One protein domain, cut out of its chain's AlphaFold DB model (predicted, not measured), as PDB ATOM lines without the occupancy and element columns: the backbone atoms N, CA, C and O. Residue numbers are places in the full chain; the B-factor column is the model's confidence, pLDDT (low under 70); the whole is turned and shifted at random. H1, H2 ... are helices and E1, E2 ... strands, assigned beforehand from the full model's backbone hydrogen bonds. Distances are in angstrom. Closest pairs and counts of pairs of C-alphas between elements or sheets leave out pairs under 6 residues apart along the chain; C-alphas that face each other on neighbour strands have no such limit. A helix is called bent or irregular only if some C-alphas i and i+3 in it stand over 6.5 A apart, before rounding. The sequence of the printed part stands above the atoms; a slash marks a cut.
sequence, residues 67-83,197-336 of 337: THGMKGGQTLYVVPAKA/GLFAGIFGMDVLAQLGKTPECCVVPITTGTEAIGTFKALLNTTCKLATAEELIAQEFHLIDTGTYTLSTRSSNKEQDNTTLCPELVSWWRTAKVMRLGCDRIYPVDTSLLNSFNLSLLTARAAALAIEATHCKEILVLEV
ATOM      1  N   THR A  67    -128.099  36.702 112.253       95.81
ATOM      2  CA  THR A  67    -127.372  37.539 111.292       95.81
ATOM      3  C   THR A  67    -125.977  36.973 111.067       95.81
ATOM      4  O   THR A  67    -125.232  36.766 112.023       95.81
ATOM      5  N   HIS A  68    -125.616  36.754 109.805       94.62
ATOM      6  CA  HIS A  68    -124.310  36.255 109.393       94.62
ATOM      7  C   HIS A  68    -123.652  37.231 108.415       94.62
ATOM      8  O   HIS A  68    -124.236  37.600 107.397       94.62
ATOM      9  N   GLY A  69    -122.418  37.636 108.717       92.06
ATOM     10  CA  GLY A  69    -121.591  38.403 107.786       92.06
ATOM     11  C   GLY A  69    -120.980  37.494 106.720       92.06
ATOM     12  O   GLY A  69    -120.478  36.414 107.029       92.06
ATOM     13  N   MET A  70    -120.999  37.941 105.469       86.31
ATOM     14  CA  MET A  70    -120.436  37.237 104.317       86.31
ATOM     15  C   MET A  70    -119.303  38.050 103.670       86.31
ATOM     16  O   MET A  70    -119.100  39.235 103.954       86.31
ATOM     17  N   LYS A  71    -118.529  37.409 102.783       78.69
ATOM     18  CA  LYS A  71    -117.469  38.091 102.021       78.69
ATOM     19  C   LYS A  71    -118.062  39.229 101.177       78.69
ATOM     20  O   LYS A  71    -119.190  39.143 100.709       78.69
ATOM     21  N   GLY A  72    -117.296  40.304 100.986       79.94
ATOM     22  CA  GLY A  72    -117.736  41.458 100.189       79.94
ATOM     23  C   GLY A  72    -118.740  42.385 100.889       79.94
ATOM     24  O   GLY A  72    -119.322  43.244 100.235       79.94
ATOM     25  N   GLY A  73    -118.937  42.234 102.206       85.38
ATOM     26  CA  GLY A  73    -119.834  43.088 102.994       85.38
ATOM     27  C   GLY A  73    -121.316  42.730 102.859       85.38
ATOM     28  O   GLY A  73    -122.163  43.527 103.250       85.38
ATOM     29  N   GLN A  74    -121.631  41.556 102.305       92.06
ATOM     30  CA  GLN A  74    -122.996  41.038 102.285       92.06
ATOM     31  C   GLN A  74    -123.394  40.528 103.678       92.06
ATOM     32  O   GLN A  74    -122.557  40.059 104.452       92.06
ATOM     33  N   THR A  75    -124.682  40.607 103.990       95.62
ATOM     34  CA  THR A  75    -125.286  40.148 105.238       95.62
ATOM     35  C   THR A  75    -126.427  39.191 104.929       95.62
ATOM     36  O   THR A  75    -127.326  39.511 104.148       95.62
ATOM     37  N   LEU A  76    -126.400  38.027 105.575       96.44
ATOM     38  CA  LEU A  76    -127.448  37.021 105.506       96.44
ATOM     39  C   LEU A  76    -128.238  37.010 106.816       96.44
ATOM     40  O   LEU A  76    -127.688  36.733 107.883       96.44
ATOM     41  N   TYR A  77    -129.532  37.286 106.721       97.56
ATOM     42  CA  TYR A  77    -130.502  37.121 107.794       97.56
ATOM     43  C   TYR A  77    -131.173  35.764 107.644       97.56
ATOM     44  O   TYR A  77    -131.713  35.458 106.585       97.56
ATOM     45  N   VAL A  78    -131.150  34.948 108.689       96.88
ATOM     46  CA  VAL A  78    -131.728  33.603 108.683       96.88
ATOM     47  C   VAL A  78    -132.828  33.551 109.726       96.88
ATOM     48  O   VAL A  78    -132.581  33.835 110.899       96.88
ATOM     49  N   VAL A  79    -134.032  33.170 109.309       96.50
ATOM     50  CA  VAL A  79    -135.181  33.014 110.206       96.50
ATOM     51  C   VAL A  79    -135.803  31.628 110.039       96.50
ATOM     52  O   VAL A  79    -136.031  31.211 108.906       96.50
ATOM     53  N   PRO A  80    -136.099  30.890 111.122       95.31
ATOM     54  CA  PRO A  80    -136.824  29.629 111.019       95.31
ATOM     55  C   PRO A  80    -138.181  29.816 110.341       95.31
ATOM     56  O   PRO A  80    -138.940  30.711 110.712       95.31
ATOM     57  N   ALA A  81    -138.509  28.944 109.391       94.75
ATOM     58  CA  ALA A  81    -139.821  28.910 108.762       94.75
ATOM     59  C   ALA A  81    -140.896  28.553 109.807       94.75
ATOM     60  O   ALA A  81    -140.830  27.501 110.457       94.75
ATOM     61  N   LYS A  82    -141.847  29.466 110.030       96.75
ATOM     62  CA  LYS A  82    -142.912  29.329 111.041       96.75
ATOM     63  C   LYS A  82    -144.284  29.758 110.526       96.75
ATOM     64  O   LYS A  82    -145.225  29.785 111.316       96.75
ATOM     65  N   ALA A  83    -144.453  30.037 109.235       96.81
ATOM     66  CA  ALA A  83    -145.727  30.505 108.703       96.81
ATOM     67  C   ALA A  83    -146.854  29.483 108.917       96.81
ATOM     68  O   ALA A  83    -147.956  29.867 109.301       96.81
ATOM     69  N   GLY A 197    -153.379  31.528 103.691       92.25
ATOM     70  CA  GLY A 197    -152.376  32.491 103.249       92.25
ATOM     71  C   GLY A 197    -152.396  33.770 104.079       92.25
ATOM     72  O   GLY A 197    -151.339  34.292 104.439       92.25
ATOM     73  N   LEU A 198    -153.586  34.279 104.404       90.81
ATOM     74  CA  LEU A 198    -153.751  35.464 105.239       90.81
ATOM     75  C   LEU A 198    -153.163  35.245 106.638       90.81
ATOM     76  O   LEU A 198    -152.354  36.053 107.088       90.81
ATOM     77  N   PHE A 199    -153.519  34.147 107.300       94.00
ATOM     78  CA  PHE A 199    -153.028  33.817 108.634       94.00
ATOM     79  C   PHE A 199    -151.528  33.535 108.669       94.00
ATOM     80  O   PHE A 199    -150.822  34.023 109.552       94.00
ATOM     81  N   ALA A 200    -151.017  32.816 107.670       95.06
ATOM     82  CA  ALA A 200    -149.588  32.629 107.475       95.06
ATOM     83  C   ALA A 200    -148.859  33.978 107.320       95.06
ATOM     84  O   ALA A 200    -147.734  34.114 107.792       95.06
ATOM     85  N   GLY A 201    -149.502  34.982 106.709       93.81
ATOM     86  CA  GLY A 201    -148.968  36.332 106.489       93.81
ATOM     87  C   GLY A 201    -148.551  37.079 107.758       93.81
ATOM     88  O   GLY A 201    -147.713  37.983 107.700       93.81
ATOM     89  N   ILE A 202    -149.132  36.727 108.913       94.25
ATOM     90  CA  ILE A 202    -148.825  37.371 110.198       94.25
ATOM     91  C   ILE A 202    -147.354  37.133 110.560       94.25
ATOM     92  O   ILE A 202    -146.692  38.026 111.086       94.25
ATOM     93  N   PHE A 203    -146.813  35.972 110.177       96.56
ATOM     94  CA  PHE A 203    -145.406  35.633 110.363       96.56
ATOM     95  C   PHE A 203    -144.475  36.651 109.697       96.56
ATOM     96  O   PHE A 203    -143.582  37.176 110.354       96.56
ATOM     97  N   GLY A 204    -144.698  36.987 108.421       95.69
ATOM     98  CA  GLY A 204    -143.862  37.953 107.706       95.69
ATOM     99  C   GLY A 204    -143.826  39.328 108.377       95.69
ATOM    100  O   GLY A 204    -142.776  39.967 108.416       95.69
ATOM    101  N   MET A 205    -144.943  39.766 108.967       93.75
ATOM    102  CA  MET A 205    -145.006  41.036 109.701       93.75
ATOM    103  C   MET A 205    -144.122  41.014 110.948       93.75
ATOM    104  O   MET A 205    -143.374  41.964 111.184       93.75
ATOM    105  N   ASP A 206    -144.173  39.927 111.717       95.38
ATOM    106  CA  ASP A 206    -143.348  39.764 112.912       95.38
ATOM    107  C   ASP A 206    -141.859  39.652 112.557       95.38
ATOM    108  O   ASP A 206    -141.018  40.238 113.241       95.38
ATOM    109  N   VAL A 207    -141.520  38.977 111.450       96.44
ATOM    110  CA  VAL A 207    -140.139  38.912 110.944       96.44
ATOM    111  C   VAL A 207    -139.602  40.308 110.631       96.44
ATOM    112  O   VAL A 207    -138.495  40.641 111.054       96.44
ATOM    113  N   LEU A 208    -140.372  41.150 109.936       94.38
ATOM    114  CA  LEU A 208    -139.946  42.522 109.637       94.38
ATOM    115  C   LEU A 208    -139.863  43.394 110.887       94.38
ATOM    116  O   LEU A 208    -138.935  44.194 111.008       94.38
ATOM    117  N   ALA A 209    -140.795  43.224 111.827       93.44
ATOM    118  CA  ALA A 209    -140.751  43.919 113.107       93.44
ATOM    119  C   ALA A 209    -139.478  43.565 113.892       93.44
ATOM    120  O   ALA A 209    -138.842  44.455 114.454       93.44
ATOM    121  N   GLN A 210    -139.071  42.293 113.885       94.69
ATOM    122  CA  GLN A 210    -137.844  41.842 114.541       94.69
ATOM    123  C   GLN A 210    -136.576  42.289 113.802       94.69
ATOM    124  O   GLN A 210    -135.587  42.643 114.442       94.69
ATOM    125  N   LEU A 211    -136.593  42.286 112.468       94.81
ATOM    126  CA  LEU A 211    -135.467  42.745 111.655       94.81
ATOM    127  C   LEU A 211    -135.261  44.267 111.764       94.81
ATOM    128  O   LEU A 211    -134.141  44.751 111.617       94.81
ATOM    129  N   GLY A 212    -136.337  45.025 112.006       93.75
ATOM    130  CA  GLY A 212    -136.316  46.483 112.158       93.75
ATOM    131  C   GLY A 212    -136.096  47.254 110.851       93.75
ATOM    132  O   GLY A 212    -135.938  48.473 110.875       93.75
ATOM    133  N   LYS A 213    -136.070  46.557 109.709       93.75
ATOM    134  CA  LYS A 213    -135.880  47.122 108.369       93.75
ATOM    135  C   LYS A 213    -136.377  46.167 107.283       93.75
ATOM    136  O   LYS A 213    -136.595  44.984 107.530       93.75
ATOM    137  N   THR A 214    -136.502  46.680 106.065       96.44
ATOM    138  CA  THR A 214    -136.782  45.881 104.867       96.44
ATOM    139  C   THR A 214    -135.463  45.372 104.267       96.44
ATOM    140  O   THR A 214    -134.601  46.202 103.977       96.44
ATOM    141  N   PRO A 215    -135.277  44.053 104.069       97.06
ATOM    142  CA  PRO A 215    -134.087  43.521 103.408       97.06
ATOM    143  C   PRO A 215    -134.117  43.827 101.902       97.06
ATOM    144  O   PRO A 215    -135.185  44.005 101.316       97.06
ATOM    145  N   GLU A 216    -132.957  43.835 101.246       98.19
ATOM    146  CA  GLU A 216    -132.885  44.045  99.792       98.19
ATOM    147  C   GLU A 216    -133.462  42.858  99.007       98.19
ATOM    148  O   GLU A 216    -134.075  43.050  97.955       98.19
ATOM    149  N   CYS A 217    -133.301  41.636  99.525       98.19
ATOM    150  CA  CYS A 217    -133.903  40.431  98.969       98.19
ATOM    151  C   CYS A 217    -134.439  39.510 100.069       98.19
ATOM    152  O   CYS A 217    -133.831  39.378 101.130       98.19
ATOM    153  N   CYS A 218    -135.561  38.845  99.804       98.38
ATOM    154  CA  CYS A 218    -136.059  37.735 100.599       98.38
ATOM    155  C   CYS A 218    -136.200  36.494  99.717       98.38
ATOM    156  O   CYS A 218    -136.875  36.536  98.685       98.38
ATOM    157  N   VAL A 219    -135.573  35.392 100.134       97.81
ATOM    158  CA  VAL A 219    -135.653  34.098  99.460       97.81
ATOM    159  C   VAL A 219    -136.223  33.021 100.376       97.81
ATOM    160  O   VAL A 219    -135.819  32.879 101.529       97.81
ATOM    161  N   VAL A 220    -137.167  32.239  99.855       97.50
ATOM    162  CA  VAL A 220    -137.814  31.156 100.603       97.50
ATOM    163  C   VAL A 220    -137.645  29.836  99.853       97.50
ATOM    164  O   VAL A 220    -138.140  29.723  98.728       97.50
ATOM    165  N   PRO A 221    -136.970  28.829 100.438       94.25
ATOM    166  CA  PRO A 221    -137.058  27.461  99.944       94.25
ATOM    167  C   PRO A 221    -138.507  26.981 100.041       94.25
ATOM    168  O   PRO A 221    -139.138  27.156 101.085       94.25
ATOM    169  N   ILE A 222    -139.052  26.381  98.984       92.06
ATOM    170  CA  ILE A 222    -140.443  25.915  98.993       92.06
ATOM    171  C   ILE A 222    -140.580  24.442  98.623       92.06
ATOM    172  O   ILE A 222    -139.847  23.909  97.796       92.06
ATOM    173  N   THR A 223    -141.608  23.833  99.209       87.25
ATOM    174  CA  THR A 223    -142.255  22.621  98.697       87.25
ATOM    175  C   THR A 223    -143.641  23.012  98.188       87.25
ATOM    176  O   THR A 223    -143.856  23.075  96.990       87.25
ATOM    177  N   THR A 224    -144.552  23.418  99.082       89.94
ATOM    178  CA  THR A 224    -145.937  23.794  98.726       89.94
ATOM    179  C   THR A 224    -146.144  25.295  98.521       89.94
ATOM    180  O   THR A 224    -147.066  25.703  97.822       89.94
ATOM    181  N   GLY A 225    -145.304  26.145  99.127       93.94
ATOM    182  CA  GLY A 225    -145.368  27.609  98.999       93.94
ATOM    183  C   GLY A 225    -146.008  28.365 100.173       93.94
ATOM    184  O   GLY A 225    -145.954  29.593 100.189       93.94
ATOM    185  N   THR A 226    -146.541  27.674 101.190       95.69
ATOM    186  CA  THR A 226    -147.203  28.331 102.345       95.69
ATOM    187  C   THR A 226    -146.245  29.240 103.131       95.69
ATOM    188  O   THR A 226    -146.599  30.349 103.520       95.69
ATOM    189  N   GLU A 227    -144.996  28.806 103.315       96.38
ATOM    190  CA  GLU A 227    -143.958  29.608 103.981       96.38
ATOM    191  C   GLU A 227    -143.585  30.865 103.178       96.38
ATOM    192  O   GLU A 227    -143.346  31.935 103.748       96.38
ATOM    193  N   ALA A 228    -143.603  30.765 101.844       96.94
ATOM    194  CA  ALA A 228    -143.311  31.886 100.960       96.94
ATOM    195  C   ALA A 228    -144.413  32.941 101.030       96.94
ATOM    196  O   ALA A 228    -144.119  34.103 101.296       96.94
ATOM    197  N   ILE A 229    -145.685  32.552 100.884       95.62
ATOM    198  CA  ILE A 229    -146.795  33.512 100.993       95.62
ATOM    199  C   ILE A 229    -146.875  34.139 102.386       95.62
ATOM    200  O   ILE A 229    -147.093  35.346 102.494       95.62
ATOM    201  N   GLY A 230    -146.617  33.357 103.441       95.19
ATOM    202  CA  GLY A 230    -146.646  33.855 104.812       95.19
ATOM    203  C   GLY A 230    -145.568  34.897 105.114       95.19
ATOM    204  O   GLY A 230    -145.772  35.789 105.930       95.19
ATOM    205  N   THR A 231    -144.442  34.837 104.405       96.44
ATOM    206  CA  THR A 231    -143.367  35.827 104.540       96.44
ATOM    207  C   THR A 231    -143.569  37.011 103.594       96.44
ATOM    208  O   THR A 231    -143.480  38.170 103.995       96.44
ATOM    209  N   PHE A 232    -143.870  36.739 102.323       97.00
ATOM    210  CA  PHE A 232    -143.878  37.744 101.262       97.00
ATOM    211  C   PHE A 232    -145.037  38.728 101.342       97.00
ATOM    212  O   PHE A 232    -144.867  39.857 100.887       97.00
ATOM    213  N   LYS A 233    -146.181  38.376 101.946       93.38
ATOM    214  CA  LYS A 233    -147.306  39.322 102.104       93.38
ATOM    215  C   LYS A 233    -146.894  40.637 102.770       93.38
ATOM    216  O   LYS A 233    -147.365  41.694 102.362       93.38
ATOM    217  N   ALA A 234    -145.967  40.583 103.725       93.06
ATOM    218  CA  ALA A 234    -145.431  41.763 104.400       93.06
ATOM    219  C   ALA A 234    -144.457  42.590 103.529       93.06
ATOM    220  O   ALA A 234    -144.154  43.737 103.852       93.06
ATOM    221  N   LEU A 235    -143.971  42.023 102.421       94.94
ATOM    222  CA  LEU A 235    -142.919  42.581 101.568       94.94
ATOM    223  C   LEU A 235    -143.377  42.961 100.148       94.94
ATOM    224  O   LEU A 235    -142.673  43.726  99.495       94.94
ATOM    225  N   LEU A 236    -144.529  42.476  99.666       90.31
ATOM    226  CA  LEU A 236    -145.005  42.650  98.277       90.31
ATOM    227  C   LEU A 236    -145.049  44.101  97.778       90.31
ATOM    228  O   LEU A 236    -144.884  44.336  96.587       90.31
ATOM    229  N   ASN A 237    -145.282  45.062  98.674       86.81
ATOM    230  CA  ASN A 237    -145.379  46.487  98.340       86.81
ATOM    231  C   ASN A 237    -144.141  47.283  98.786       86.81
ATOM    232  O   ASN A 237    -144.218  48.488  99.014       86.81
ATOM    233  N   THR A 238    -143.010  46.602  98.966       93.06
ATOM    234  CA  THR A 238    -141.734  47.204  99.370       93.06
ATOM    235  C   THR A 238    -140.721  47.153  98.226       93.06
ATOM    236  O   THR A 238    -140.997  46.619  97.155       93.06
ATOM    237  N   THR A 239    -139.519  47.690  98.444       94.00
ATOM    238  CA  THR A 239    -138.401  47.586  97.491       94.00
ATOM    239  C   THR A 239    -137.691  46.227  97.529       94.00
ATOM    240  O   THR A 239    -136.729  46.028  96.791       94.00
ATOM    241  N   CYS A 240    -138.115  45.308  98.403       97.69
ATOM    242  CA  CYS A 240    -137.503  43.994  98.556       97.69
ATOM    243  C   CYS A 240    -137.722  43.133  97.307       97.69
ATOM    244  O   CYS A 240    -138.855  42.935  96.868       97.69
ATOM    245  N   LYS A 241    -136.647  42.560  96.760       98.12
ATOM    246  CA  LYS A 241    -136.738  41.537  95.715       98.12
ATOM    247  C   LYS A 241    -137.169  40.205  96.327       98.12
ATOM    248  O   LYS A 241    -136.521  39.712  97.247       98.12
ATOM    249  N   LEU A 242    -138.212  39.589  95.786       98.38
ATOM    250  CA  LEU A 242    -138.772  38.344  96.317       98.38
ATOM    251  C   LEU A 242    -138.408  37.160  95.428       98.38
ATOM    252  O   LEU A 242    -138.548  37.246  94.208       98.38
ATOM    253  N   ALA A 243    -137.967  36.058  96.029       97.69
ATOM    254  CA  ALA A 243    -137.601  34.844  95.309       97.69
ATOM    255  C   ALA A 243    -138.054  33.580  96.037       97.69
ATOM    256  O   ALA A 243    -137.854  33.434  97.237       97.69
ATOM    257  N   THR A 244    -138.577  32.602  95.314       96.62
ATOM    258  CA  THR A 244    -138.644  31.225  95.810       96.62
ATOM    259  C   THR A 244    -137.490  30.413  95.255       96.62
ATOM    260  O   THR A 244    -137.036  30.658  94.138       96.62
ATOM    261  N   ALA A 245    -137.030  29.436  96.027       93.31
ATOM    262  CA  ALA A 245    -136.071  28.443  95.571       93.31
ATOM    263  C   ALA A 245    -136.700  27.050  95.656       93.31
ATOM    264  O   ALA A 245    -137.149  26.628  96.722       93.31
ATOM    265  N   GLU A 246    -136.721  26.344  94.533       89.12
ATOM    266  CA  GLU A 246    -137.250  24.983  94.421       89.12
ATOM    267  C   GLU A 246    -136.125  23.990  94.157       89.12
ATOM    268  O   GLU A 246    -135.051  24.353  93.664       89.12
ATOM    269  N   GLU A 247    -136.371  22.720  94.468       83.81
ATOM    270  CA  GLU A 247    -135.585  21.636  93.886       83.81
ATOM    271  C   GLU A 247    -135.762  21.586  92.362       83.81
ATOM    272  O   GLU A 247    -136.665  22.191  91.791       83.81
ATOM    273  N   LEU A 248    -134.882  20.846  91.689       84.62
ATOM    274  CA  LEU A 248    -134.963  20.652  90.247       84.62
ATOM    275  C   LEU A 248    -136.260  19.937  89.870       84.62
ATOM    276  O   LEU A 248    -136.513  18.829  90.349       84.62
ATOM    277  N   ILE A 249    -137.021  20.507  88.940       85.81
ATOM    278  CA  ILE A 249    -138.332  19.990  88.539       85.81
ATOM    279  C   ILE A 249    -138.192  19.198  87.239       85.81
ATOM    280  O   ILE A 249    -137.530  19.625  86.293       85.81
ATOM    281  N   ALA A 250    -138.787  18.006  87.190       85.00
ATOM    282  CA  ALA A 250    -138.869  17.207  85.968       85.00
ATOM    283  C   ALA A 250    -140.098  17.554  85.127       85.00
ATOM    284  O   ALA A 250    -140.034  17.471  83.902       85.00
ATOM    285  N   GLN A 251    -141.213  17.888  85.774       87.31
ATOM    286  CA  GLN A 251    -142.474  18.141  85.093       87.31
ATOM    287  C   GLN A 251    -143.348  19.113  85.879       87.31
ATOM    288  O   GLN A 251    -143.358  19.097  87.110       87.31
ATOM    289  N   GLU A 252    -144.130  19.893  85.140       90.19
ATOM    290  CA  GLU A 252    -145.174  20.768  85.659       90.19
ATOM    291  C   GLU A 252    -146.476  20.486  84.928       90.19
ATOM    292  O   GLU A 252    -146.478  20.238  83.719       90.19
ATOM    293  N   PHE A 253    -147.582  20.512  85.657       90.94
ATOM    294  CA  PHE A 253    -148.904  20.352  85.076       90.94
ATOM    295  C   PHE A 253    -149.948  21.034  85.950       90.94
ATOM    296  O   PHE A 253    -149.774  21.216  87.153       90.94
ATOM    297  N   HIS A 254    -151.034  21.452  85.315       90.00
ATOM    298  CA  HIS A 254    -152.154  22.075  85.998       90.00
ATOM    299  C   HIS A 254    -153.102  20.974  86.476       90.00
ATOM    300  O   HIS A 254    -153.325  20.000  85.753       90.00
ATOM    301  N   LEU A 255    -153.673  21.125  87.667       87.62
ATOM    302  CA  LEU A 255    -154.738  20.250  88.143       87.62
ATOM    303  C   LEU A 255    -155.748  21.012  88.998       87.62
ATOM    304  O   LEU A 255    -155.496  22.133  89.436       87.62
ATOM    305  N   ILE A 256    -156.875  20.357  89.251       83.25
ATOM    306  CA  ILE A 256    -157.841  20.759  90.267       83.25
ATOM    307  C   ILE A 256    -157.644  19.811  91.452       83.25
ATOM    308  O   ILE A 256    -157.977  18.629  91.355       83.25
ATOM    309  N   ASP A 257    -157.067  20.310  92.543       75.50
ATOM    310  CA  ASP A 257    -156.886  19.564  93.792       75.50
ATOM    311  C   ASP A 257    -157.985  19.979  94.764       75.50
ATOM    312  O   ASP A 257    -158.087  21.156  95.104       75.50
ATOM    313  N   THR A 258    -158.834  19.034  95.184       75.44
ATOM    314  CA  THR A 258    -159.941  19.288  96.130       75.44
ATOM    315  C   THR A 258    -160.789  20.528  95.775       75.44
ATOM    316  O   THR A 258    -161.266  21.243  96.651       75.44
ATOM    317  N   GLY A 259    -160.974  20.761  94.465       73.94
ATOM    318  CA  GLY A 259    -161.742  21.858  93.858       73.94
ATOM    319  C   GLY A 259    -161.033  23.221  93.779       73.94
ATOM    320  O   GLY A 259    -161.654  24.224  93.433       73.94
ATOM    321  N   THR A 260    -159.727  23.253  94.047       80.50
ATOM    322  CA  THR A 260    -158.852  24.406  93.814       80.50
ATOM    323  C   THR A 260    -157.977  24.157  92.592       80.50
ATOM    324  O   THR A 260    -157.204  23.198  92.546       80.50
ATOM    325  N   TYR A 261    -158.067  25.037  91.594       86.88
ATOM    326  CA  TYR A 261    -157.217  24.982  90.411       86.88
ATOM    327  C   TYR A 261    -155.833  25.571  90.700       86.88
ATOM    328  O   TYR A 261    -155.700  26.722  91.121       86.88
ATOM    329  N   THR A 262    -154.776  24.793  90.473       89.50
ATOM    330  CA  THR A 262    -153.398  25.224  90.735       89.50
ATOM    331  C   THR A 262    -152.379  24.459  89.881       89.50
ATOM    332  O   THR A 262    -152.723  23.616  89.050       89.50
ATOM    333  N   LEU A 263    -151.101  24.791  90.061       91.56
ATOM    334  CA  LEU A 263    -149.970  24.087  89.470       91.56
ATOM    335  C   LEU A 263    -149.493  22.977  90.417       91.56
ATOM    336  O   LEU A 263    -149.381  23.193  91.623       91.56
ATOM    337  N   SER A 264    -149.142  21.818  89.863       90.56
ATOM    338  CA  SER A 264    -148.334  20.817  90.554       90.56
ATOM    339  C   SER A 264    -147.021  20.578  89.841       90.56
ATOM    340  O   SER A 264    -146.912  20.669  88.613       90.56
ATOM    341  N   THR A 265    -146.010  20.295  90.650       88.62
ATOM    342  CA  THR A 265    -144.656  20.015  90.210       88.62
ATOM    343  C   THR A 265    -144.276  18.600  90.610       88.62
ATOM    344  O   THR A 265    -144.672  18.083  91.658       88.62
ATOM    345  N   ARG A 266    -143.483  17.960  89.756       85.06
ATOM    346  CA  ARG A 266    -142.828  16.694  90.058       85.06
ATOM    347  C   ARG A 266    -141.332  16.932  90.127       85.06
ATOM    348  O   ARG A 266    -140.735  17.358  89.133       85.06
ATOM    349  N   SER A 267    -140.728  16.635  91.274       80.44
ATOM    350  CA  SER A 267    -139.275  16.715  91.420       80.44
ATOM    351  C   SER A 267    -138.588  15.799  90.407       80.44
ATOM    352  O   SER A 267    -139.074  14.726  90.042       80.44
ATOM    353  N   SER A 268    -137.439  16.244  89.918       76.81
ATOM    354  CA  SER A 268    -136.558  15.426  89.086       76.81
ATOM    355  C   SER A 268    -135.824  14.353  89.879       76.81
ATOM    356  O   SER A 268    -135.297  13.411  89.281       76.81
ATOM    357  N   ASN A 269    -135.840  14.460  91.208       72.25
ATOM    358  CA  ASN A 269    -135.430  13.386  92.082       72.25
ATOM    359  C   ASN A 269    -136.565  12.354  92.164       72.25
ATOM    360  O   ASN A 269    -137.698  12.692  92.495       72.25
ATOM    361  N   LYS A 270    -136.281  11.093  91.813       54.28
ATOM    362  CA  LYS A 270    -137.302  10.050  91.562       54.28
ATOM    363  C   LYS A 270    -138.123   9.634  92.795       54.28
ATOM    364  O   LYS A 270    -139.041   8.835  92.640       54.28
ATOM    365  N   GLU A 271    -137.797  10.156  93.973       60.78
ATOM    366  CA  GLU A 271    -138.347   9.738  95.267       60.78
ATOM    367  C   GLU A 271    -139.336  10.739  95.890       60.78
ATOM    368  O   GLU A 271    -139.875  10.450  96.952       60.78
ATOM    369  N   GLN A 272    -139.604  11.892  95.263       59.75
ATOM    370  CA  GLN A 272    -140.615  12.835  95.765       59.75
ATOM    371  C   GLN A 272    -141.938  12.721  95.000       59.75
ATOM    372  O   GLN A 272    -141.960  12.675  93.764       59.75
ATOM    373  N   ASP A 273    -143.035  12.715  95.756       68.12
ATOM    374  CA  ASP A 273    -144.396  12.759  95.232       68.12
ATOM    375  C   ASP A 273    -144.692  14.084  94.513       68.12
ATOM    376  O   ASP A 273    -144.008  15.101  94.685       68.12
ATOM    377  N   ASN A 274    -145.741  14.073  93.689       81.62
ATOM    378  CA  ASN A 274    -146.262  15.295  93.086       81.62
ATOM    379  C   ASN A 274    -146.629  16.288  94.192       81.62
ATOM    380  O   ASN A 274    -147.327  15.943  95.143       81.62
ATOM    381  N   THR A 275    -146.179  17.530  94.050       86.25
ATOM    382  CA  THR A 275    -146.445  18.581  95.028       86.25
ATOM    383  C   THR A 275    -147.433  19.575  94.446       86.25
ATOM    384  O   THR A 275    -147.161  20.184  93.411       86.25
ATOM    385  N   THR A 276    -148.590  19.735  95.084       89.38
ATOM    386  CA  THR A 276    -149.568  20.780  94.752       89.38
ATOM    387  C   THR A 276    -149.094  22.114  95.332       89.38
ATOM    388  O   THR A 276    -148.787  22.201  96.524       89.38
ATOM    389  N   LEU A 277    -149.020  23.165  94.513       93.00
ATOM    390  CA  LEU A 277    -148.532  24.482  94.929       93.00
ATOM    391  C   LEU A 277    -149.657  25.419  95.377       93.00
ATOM    392  O   LEU A 277    -150.798  25.323  94.925       93.00
ATOM    393  N   CYS A 278    -149.320  26.380  96.240       94.12
ATOM    394  CA  CYS A 278    -150.239  27.433  96.673       94.12
ATOM    395  C   CYS A 278    -150.646  28.310  95.471       94.12
ATOM    396  O   CYS A 278    -149.768  28.948  94.885       94.12
ATOM    397  N   PRO A 279    -151.944  28.424  95.128       93.12
ATOM    398  CA  PRO A 279    -152.401  29.152  93.941       93.12
ATOM    399  C   PRO A 279    -151.999  30.634  93.963       93.12
ATOM    400  O   PRO A 279    -151.631  31.198  92.933       93.12
ATOM    401  N   GLU A 280    -151.990  31.259  95.144       94.31
ATOM    402  CA  GLU A 280    -151.544  32.647  95.307       94.31
ATOM    403  C   GLU A 280    -150.070  32.839  94.919       94.31
ATOM    404  O   GLU A 280    -149.733  33.794  94.218       94.31
ATOM    405  N   LEU A 281    -149.194  31.906  95.304       95.62
ATOM    406  CA  LEU A 281    -147.780  31.963  94.939       95.62
ATOM    407  C   LEU A 281    -147.585  31.792  93.430       95.62
ATOM    408  O   LEU A 281    -146.828  32.547  92.818       95.62
ATOM    409  N   VAL A 282    -148.297  30.839  92.818       94.50
ATOM    410  CA  VAL A 282    -148.226  30.618  91.365       94.50
ATOM    411  C   VAL A 282    -148.665  31.880  90.611       94.50
ATOM    412  O   VAL A 282    -148.028  32.282  89.634       94.50
ATOM    413  N   SER A 283    -149.699  32.569  91.101       93.81
ATOM    414  CA  SER A 283    -150.135  33.867  90.574       93.81
ATOM    415  C   SER A 283    -149.034  34.935  90.628       93.81
ATOM    416  O   SER A 283    -148.831  35.698  89.675       93.81
ATOM    417  N   TRP A 284    -148.271  34.989  91.724       95.06
ATOM    418  CA  TRP A 284    -147.163  35.935  91.864       95.06
ATOM    419  C   TRP A 284    -145.999  35.643  90.921       95.06
ATOM    420  O   TRP A 284    -145.387  36.587  90.421       95.06
ATOM    421  N   TRP A 285    -145.724  34.374  90.613       94.81
ATOM    422  CA  TRP A 285    -144.763  34.026  89.565       94.81
ATOM    423  C   TRP A 285    -145.244  34.459  88.181       94.81
ATOM    424  O   TRP A 285    -144.487  35.082  87.439       94.81
ATOM    425  N   ARG A 286    -146.514  34.196  87.835       92.31
ATOM    426  CA  ARG A 286    -147.082  34.586  86.528       92.31
ATOM    427  C   ARG A 286    -147.062  36.092  86.300       92.31
ATOM    428  O   ARG A 286    -146.867  36.538  85.175       92.31
ATOM    429  N   THR A 287    -147.244  36.864  87.365       90.88
ATOM    430  CA  THR A 287    -147.208  38.332  87.329       90.88
ATOM    431  C   THR A 287    -145.814  38.914  87.576       90.88
ATOM    432  O   THR A 287    -145.689  40.127  87.722       90.88
ATOM    433  N   ALA A 288    -144.773  38.072  87.628       91.50
ATOM    434  CA  ALA A 288    -143.381  38.450  87.878       91.50
ATOM    435  C   ALA A 288    -143.157  39.263  89.173       91.50
ATOM    436  O   ALA A 288    -142.163  39.976  89.301       91.50
ATOM    437  N   LYS A 289    -144.059  39.138  90.158       94.00
ATOM    438  CA  LYS A 289    -143.904  39.741  91.495       94.00
ATOM    439  C   LYS A 289    -142.874  38.999  92.342       94.00
ATOM    440  O   LYS A 289    -142.274  39.581  93.240       94.00
ATOM    441  N   VAL A 290    -142.702  37.707  92.074       96.94
ATOM    442  CA  VAL A 290    -141.767  36.818  92.765       96.94
ATOM    443  C   VAL A 290    -140.952  36.073  91.715       96.94
ATOM    444  O   VAL A 290    -141.509  35.522  90.767       96.94
ATOM    445  N   MET A 291    -139.632  36.060  91.880       96.31
ATOM    446  CA  MET A 291    -138.719  35.269  91.058       96.31
ATOM    447  C   MET A 291    -138.789  33.798  91.457       96.31
ATOM    448  O   MET A 291    -138.982  33.466  92.625       96.31
ATOM    449  N   ARG A 292    -138.573  32.915  90.488       93.69
ATOM    450  CA  ARG A 292    -138.552  31.471  90.696       93.69
ATOM    451  C   ARG A 292    -137.165  30.942  90.361       93.69
ATOM    452  O   ARG A 292    -136.732  31.064  89.221       93.69
ATOM    453  N   LEU A 293    -136.450  30.430  91.359       93.00
ATOM    454  CA  LEU A 293    -135.043  30.049  91.245       93.00
ATOM    455  C   LEU A 293    -134.854  28.540  91.422       93.00
ATOM    456  O   LEU A 293    -135.519  27.900  92.239       93.00
ATOM    457  N   GLY A 294    -133.876  27.984  90.708       87.19
ATOM    458  CA  GLY A 294    -133.365  26.636  90.950       87.19
ATOM    459  C   GLY A 294    -134.246  25.486  90.461       87.19
ATOM    460  O   GLY A 294    -133.873  24.337  90.694       87.19
ATOM    461  N   CYS A 295    -135.364  25.764  89.789       82.88
ATOM    462  CA  CYS A 295    -136.206  24.745  89.162       82.88
ATOM    463  C   CYS A 295    -135.577  24.149  87.887       82.88
ATOM    464  O   CYS A 295    -135.959  23.058  87.465       82.88
ATOM    465  N   ASP A 296    -134.604  24.837  87.284       74.94
ATOM    466  CA  ASP A 296    -133.922  24.461  86.051       74.94
ATOM    467  C   ASP A 296    -132.546  23.811  86.295       74.94
ATOM    468  O   ASP A 296    -131.784  24.170  87.188       74.94
ATOM    469  N   ARG A 297    -132.198  22.812  85.470       62.69
ATOM    470  CA  ARG A 297    -130.991  21.969  85.637       62.69
ATOM    471  C   ARG A 297    -129.657  22.680  85.384       62.69
ATOM    472  O   ARG A 297    -128.618  22.030  85.423       62.69
ATOM    473  N   ILE A 298    -129.680  23.967  85.059       58.84
ATOM    474  CA  ILE A 298    -128.559  24.646  84.403       58.84
ATOM    475  C   ILE A 298    -127.629  25.336  85.409       58.84
ATOM    476  O   ILE A 298    -126.460  25.532  85.092       58.84
ATOM    477  N   TYR A 299    -128.097  25.635  86.623       63.41
ATOM    478  CA  TYR A 299    -127.343  26.441  87.585       63.41
ATOM    479  C   TYR A 299    -126.735  25.590  88.711       63.41
ATOM    480  O   TYR A 299    -127.418  25.295  89.699       63.41
ATOM    481  N   PRO A 300    -125.462  25.155  88.594       66.94
ATOM    482  CA  PRO A 300    -124.703  24.677  89.740       66.94
ATOM    483  C   PRO A 300    -124.401  25.856  90.667       66.94
ATOM    484  O   PRO A 300    -123.976  26.912  90.210       66.94
ATOM    485  N   VAL A 301    -124.594  25.668  91.973       74.88
ATOM    486  CA  VAL A 301    -124.483  26.753  92.954       74.88
ATOM    487  C   VAL A 301    -123.494  26.363  94.043       74.88
ATOM    488  O   VAL A 301    -123.629  25.302  94.653       74.88
ATOM    489  N   ASP A 302    -122.501  27.216  94.297       79.06
ATOM    490  CA  ASP A 302    -121.532  27.009  95.374       79.06
ATOM    491  C   ASP A 302    -122.150  27.358  96.737       79.06
ATOM    492  O   ASP A 302    -122.459  28.513  97.029       79.06
ATOM    493  N   THR A 303    -122.313  26.347  97.596       82.44
ATOM    494  CA  THR A 303    -122.825  26.505  98.967       82.44
ATOM    495  C   THR A 303    -121.737  26.386 100.038       82.44
ATOM    496  O   THR A 303    -122.047  26.409 101.229       82.44
ATOM    497  N   SER A 304    -120.458  26.277  99.661       78.12
ATOM    498  CA  SER A 304    -119.350  25.963 100.577       78.12
ATOM    499  C   SER A 304    -119.238  26.929 101.762       78.12
ATOM    500  O   SER A 304    -119.093  26.492 102.904       78.12
ATOM    501  N   LEU A 305    -119.378  28.238 101.521       74.94
ATOM    502  CA  LEU A 305    -119.376  29.259 102.574       74.94
ATOM    503  C   LEU A 305    -120.588  29.121 103.509       74.94
ATOM    504  O   LEU A 305    -120.461  29.297 104.718       74.94
ATOM    505  N   LEU A 306    -121.753  28.781 102.962       81.31
ATOM    506  CA  LEU A 306    -123.015  28.694 103.701       81.31
ATOM    507  C   LEU A 306    -123.093  27.446 104.582       81.31
ATOM    508  O   LEU A 306    -123.731  27.478 105.633       81.31
ATOM    509  N   ASN A 307    -122.370  26.385 104.216       75.56
ATOM    510  CA  ASN A 307    -122.224  25.193 105.051       75.56
ATOM    511  C   ASN A 307    -121.600  25.527 106.422       75.56
ATOM    512  O   ASN A 307    -121.901  24.860 107.407       75.56
ATOM    513  N   SER A 308    -120.787  26.589 106.518       82.50
ATOM    514  CA  SER A 308    -120.197  27.030 107.795       82.50
ATOM    515  C   SER A 308    -121.203  27.661 108.769       82.50
ATOM    516  O   SER A 308    -120.911  27.788 109.956       82.50
ATOM    517  N   PHE A 309    -122.399  28.030 108.296       87.69
ATOM    518  CA  PHE A 309    -123.458  28.632 109.112       87.69
ATOM    519  C   PHE A 309    -124.449  27.603 109.686       87.69
ATOM    520  O   PHE A 309    -125.445  27.997 110.290       87.69
ATOM    521  N   ASN A 310    -124.178  26.297 109.538       87.88
ATOM    522  CA  ASN A 310    -125.052  25.200 109.984       87.88
ATOM    523  C   ASN A 310    -126.485  25.286 109.420       87.88
ATOM    524  O   ASN A 310    -127.451  24.959 110.109       87.88
ATOM    525  N   LEU A 311    -126.628  25.749 108.176       89.12
ATOM    526  CA  LEU A 311    -127.916  25.820 107.483       89.12
ATOM    527  C   LEU A 311    -128.305  24.451 106.917       89.12
ATOM    528  O   LEU A 311    -127.438  23.651 106.563       89.12
ATOM    529  N   SER A 312    -129.610  24.202 106.762       88.88
ATOM    530  CA  SER A 312    -130.070  23.057 105.967       88.88
ATOM    531  C   SER A 312    -129.623  23.202 104.508       88.88
ATOM    532  O   SER A 312    -129.451  24.317 104.006       88.88
ATOM    533  N   LEU A 313    -129.459  22.077 103.805       86.44
ATOM    534  CA  LEU A 313    -128.997  22.069 102.412       86.44
ATOM    535  C   LEU A 313    -129.893  22.926 101.502       86.44
ATOM    536  O   LEU A 313    -129.389  23.697 100.685       86.44
ATOM    537  N   LEU A 314    -131.215  22.834 101.681       86.75
ATOM    538  CA  LEU A 314    -132.194  23.626 100.932       86.75
ATOM    539  C   LEU A 314    -132.045  25.127 101.206       86.75
ATOM    540  O   LEU A 314    -132.052  25.928 100.273       86.75
ATOM    541  N   THR A 315    -131.845  25.502 102.470       91.19
ATOM    542  CA  THR A 315    -131.652  26.898 102.894       91.19
ATOM    543  C   THR A 315    -130.356  27.474 102.329       91.19
ATOM    544  O   THR A 315    -130.356  28.568 101.767       91.19
ATOM    545  N   ALA A 316    -129.253  26.724 102.421       91.06
ATOM    546  CA  ALA A 316    -127.966  27.126 101.861       91.06
ATOM    547  C   ALA A 316    -128.056  27.303 100.338       91.06
ATOM    548  O   ALA A 316    -127.629  28.323  99.799       91.06
ATOM    549  N   ARG A 317    -128.679  26.352  99.634       89.81
ATOM    550  CA  ARG A 317    -128.876  26.456  98.186       89.81
ATOM    551  C   ARG A 317    -129.738  27.662  97.805       89.81
ATOM    552  O   ARG A 317    -129.381  28.386  96.882       89.81
ATOM    553  N   ALA A 318    -130.841  27.901  98.513       92.69
ATOM    554  CA  ALA A 318    -131.724  29.038  98.259       92.69
ATOM    555  C   ALA A 318    -131.010  30.384  98.440       92.69
ATOM    556  O   ALA A 318    -131.110  31.257  97.579       92.69
ATOM    557  N   ALA A 319    -130.249  30.534  99.528       93.31
ATOM    558  CA  ALA A 319    -129.461  31.735  99.776       93.31
ATOM    559  C   ALA A 319    -128.424  31.969  98.668       93.31
ATOM    560  O   ALA A 319    -128.313  33.086  98.167       93.31
ATOM    561  N   ALA A 320    -127.709  30.928  98.236       91.62
ATOM    562  CA  ALA A 320    -126.712  31.065  97.181       91.62
ATOM    563  C   ALA A 320    -127.331  31.418  95.813       91.62
ATOM    564  O   ALA A 320    -126.842  32.328  95.148       91.62
ATOM    565  N   LEU A 321    -128.462  30.800  95.447       92.31
ATOM    566  CA  LEU A 321    -129.227  31.171  94.247       92.31
ATOM    567  C   LEU A 321    -129.661  32.641  94.277       92.31
ATOM    568  O   LEU A 321    -129.549  33.346  93.277       92.31
ATOM    569  N   ALA A 322    -130.145  33.119  95.425       93.25
ATOM    570  CA  ALA A 322    -130.558  34.510  95.570       93.25
ATOM    571  C   ALA A 322    -129.374  35.481  95.465       93.25
ATOM    572  O   ALA A 322    -129.506  36.527  94.830       93.25
ATOM    573  N   ILE A 323    -128.216  35.141  96.043       91.62
ATOM    574  CA  ILE A 323    -126.986  35.942  95.931       91.62
ATOM    575  C   ILE A 323    -126.589  36.113  94.464       91.62
ATOM    576  O   ILE A 323    -126.335  37.236  94.023       91.62
ATOM    577  N   GLU A 324    -126.559  35.010  93.719       89.88
ATOM    578  CA  GLU A 324    -126.161  34.997  92.314       89.88
ATOM    579  C   GLU A 324    -127.152  35.764  91.434       89.88
ATOM    580  O   GLU A 324    -126.743  36.607  90.642       89.88
ATOM    581  N   ALA A 325    -128.455  35.535  91.619       91.12
ATOM    582  CA  ALA A 325    -129.488  36.114  90.766       91.12
ATOM    583  C   ALA A 325    -129.750  37.606  91.030       91.12
ATOM    584  O   ALA A 325    -130.181  38.331  90.134       91.12
ATOM    585  N   THR A 326    -129.559  38.078  92.267       91.56
ATOM    586  CA  THR A 326    -130.028  39.418  92.667       91.56
ATOM    587  C   THR A 326    -128.925  40.433  92.911       91.56
ATOM    588  O   THR A 326    -129.212  41.636  92.848       91.56
ATOM    589  N   HIS A 327    -127.707  39.965  93.208       90.88
ATOM    590  CA  HIS A 327    -126.567  40.766  93.668       90.88
ATOM    591  C   HIS A 327    -126.869  41.667  94.881       90.88
ATOM    592  O   HIS A 327    -126.195  42.675  95.098       90.88
ATOM    593  N   CYS A 328    -127.885  41.320  95.674       94.75
ATOM    594  CA  CYS A 328    -128.250  42.058  96.877       94.75
ATOM    595  C   CYS A 328    -127.188  41.906  97.977       94.75
ATOM    596  O   CYS A 328    -126.533  40.868  98.113       94.75
ATOM    597  N   LYS A 329    -127.021  42.958  98.778       94.75
ATOM    598  CA  LYS A 329    -126.139  42.980  99.948       94.75
ATOM    599  C   LYS A 329    -126.815  42.452 101.197       94.75
ATOM    600  O   LYS A 329    -126.128  41.920 102.057       94.75
ATOM    601  N   GLU A 330    -128.130  42.587 101.302       97.06
ATOM    602  CA  GLU A 330    -128.892  42.180 102.480       97.06
ATOM    603  C   GLU A 330    -129.962  41.169 102.088       97.06
ATOM    604  O   GLU A 330    -130.942  41.514 101.424       97.06
ATOM    605  N   ILE A 331    -129.761  39.913 102.482       97.25
ATOM    606  CA  ILE A 331    -130.606  38.796 102.055       97.25
ATOM    607  C   ILE A 331    -131.238  38.153 103.277       97.25
ATOM    608  O   ILE A 331    -130.537  37.691 104.171       97.25
ATOM    609  N   LEU A 332    -132.565  38.106 103.305       98.19
ATOM    610  CA  LEU A 332    -133.341  37.317 104.250       98.19
ATOM    611  C   LEU A 332    -133.634  35.946 103.643       98.19
ATOM    612  O   LEU A 332    -134.227  35.865 102.571       98.19
ATOM    613  N   VAL A 333    -133.267  34.875 104.337       97.56
ATOM    614  CA  VAL A 333    -133.592  33.500 103.959       97.56
ATOM    615  C   VAL A 333    -134.392  32.806 105.056       97.56
ATOM    616  O   VAL A 333    -134.083  32.918 106.246       97.56
ATOM    617  N   LEU A 334    -135.424  32.070 104.646       96.75
ATOM    618  CA  LEU A 334    -136.158  31.179 105.537       96.75
ATOM    619  C   LEU A 334    -135.433  29.840 105.689       96.75
ATOM    620  O   LEU A 334    -135.116  29.179 104.701       96.75
ATOM    621  N   GLU A 335    -135.224  29.419 106.933       93.69
ATOM    622  CA  GLU A 335    -134.687  28.107 107.272       93.69
ATOM    623  C   GLU A 335    -135.823  27.080 107.330       93.69
ATOM    624  O   GLU A 335    -136.600  27.039 108.289       93.69
ATOM    625  N   VAL A 336    -135.905  26.245 106.291       82.75
ATOM    626  CA  VAL A 336    -136.806  25.086 106.220       82.75
ATOM    627  C   VAL A 336    -135.998  23.838 106.582       82.75
ATOM    628  O   VAL A 336    -134.919  23.618 106.019       82.75
TER     629      VAL A 336
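AT A GLANCE: This is residues 67 to 83 and 197 to 336 of the 337 residues of an uncharacterized protein of SAR324 cluster bacterium (UniProt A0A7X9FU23). A strongly twisted six-stranded sheet lies in the middle, with helix H5 packed slantwise over one face and H2 over the other; H1 packs on H2, away from the sheet's middle. A bent two-stranded hairpin, E5 and E6, forms a separate small sheet to one side, with H3 between E6 and the E7 edge of the large sheet. The printed part has 157 residues with five named helices and eight named strands, in the order E1 E2 H1 E3 H2 E4 E5 E6 H3 E7 H4 H5 E8. The large sheet is mixed, in the order E1 E2 E8 E3 E4 E7, and the class is mixed, helices and strands. The whole is compact, with a radius of gyration of the C-alphas of 15.1 A and spans of 45 by 33 by 25 A.

IN THESE COORDINATES: E1 is residues 67 to 69, starting at C-alpha 67 at (-127.372, 37.539, 111.292), and E2 is residues 75 to 80, 16.6 A long. After the cut, H1 is residues 197 to 211, 21.5 A long, from C-alpha 197 at (-152.376, 32.491, 103.249). E3 is residues 217 to 221, 13.4 A, H2 residues 226 to 232, 10.0 A, and E4 residues 241 to 245, 13.1 A. E5, residues 249 to 257, is 19.3 A long and bends by 66 degrees at residue 254; E6, residues 260 to 267, is 21.2 A long. H3 is residues 279 to 286, 10.6 A, E7 residues 291 to 293, and H4 residues 304 to 307. H5, residues 313 to 326, is 19.9 A long, and E8, residues 330 to 335, is 16.0 A long and ends at C-alpha 335 at (-134.687, 28.107, 107.272).

HOW THE PARTS SIT: E1 and E2 form a hairpin, antiparallel at 151 degrees, with N 68 and O 76 2.8 A apart, within hydrogen-bond range. From E2 on, the neighbours are parallel: E2 and E8 have N 77 and O 331 at 2.8 A, E8 and E3 N 219 and O 332 at 2.8 A, E3 and E4 N 218 and O 241 at 2.9 A, and E4 and E7 N 291 and O 242 at 2.8 A. E3, H2 and E4 make a strand-helix-strand unit, two parallel neighbour strands with a helix between, and its crossover is right-handed. E7, H4, H5 and E8 make a split unit with E3 and E4 between its strands, also right-handed. There are three layers, helices on both faces of the sheet: H2 and H3 on one face, H5 on the other. H2 lies over E3 at a height over the sheet of 8.7 A. H5, at a height of 7.0 A, lies over E3 and only just over E8 and E4, with 3 C-alphas on each; its closest C-alphas to E4 are those of Ala 318 and Ala 245, 5.1 A apart. H1 only grazes the sheet, with residues 207 to 211, but touches H2 at a steep tilt of 49 degrees, the closest C-alphas being those of Gly 201 and Gly 230, 3.8 A apart. H2 and H3 only just touch, with 3 pairs of C-alphas within 8 A, the closest those of Ile 229 and Leu 281, 6.3 A apart. H4 is not on the sheet but touches H5, with the C-alphas of Leu 306 and Ala 316 closest at 5.5 A. The hairpin E5 and E6 is antiparallel at 158 degrees, with N 253 and O 264 at 3.0 A; the closest C-alphas of E6 and H3 are those of Thr 262 and Pro 279, 5.2 A apart. Each O i to N i+4 pair is within hydrogen-bond range in H2, H3 and H5, and 7 of 11 are in H1; H4 is too short for such a pair.

THE WHOLE: The two C-alphas farthest apart are those of Gly 72 and Gly 259, 48.6 A. Residues 84 to 196 are not printed, and C-alphas 83 and 197 are 8.8 A apart across the cut. Of the links that are printed whole, the one from E6 to H3, 11 residues, is long; in it residues 275 to 276 pair antiparallel with residues 264 to 265 of E6. The mean pLDDT of the printed part is 89.4, and residues 270 to 273 and 297 to 300 are under 70.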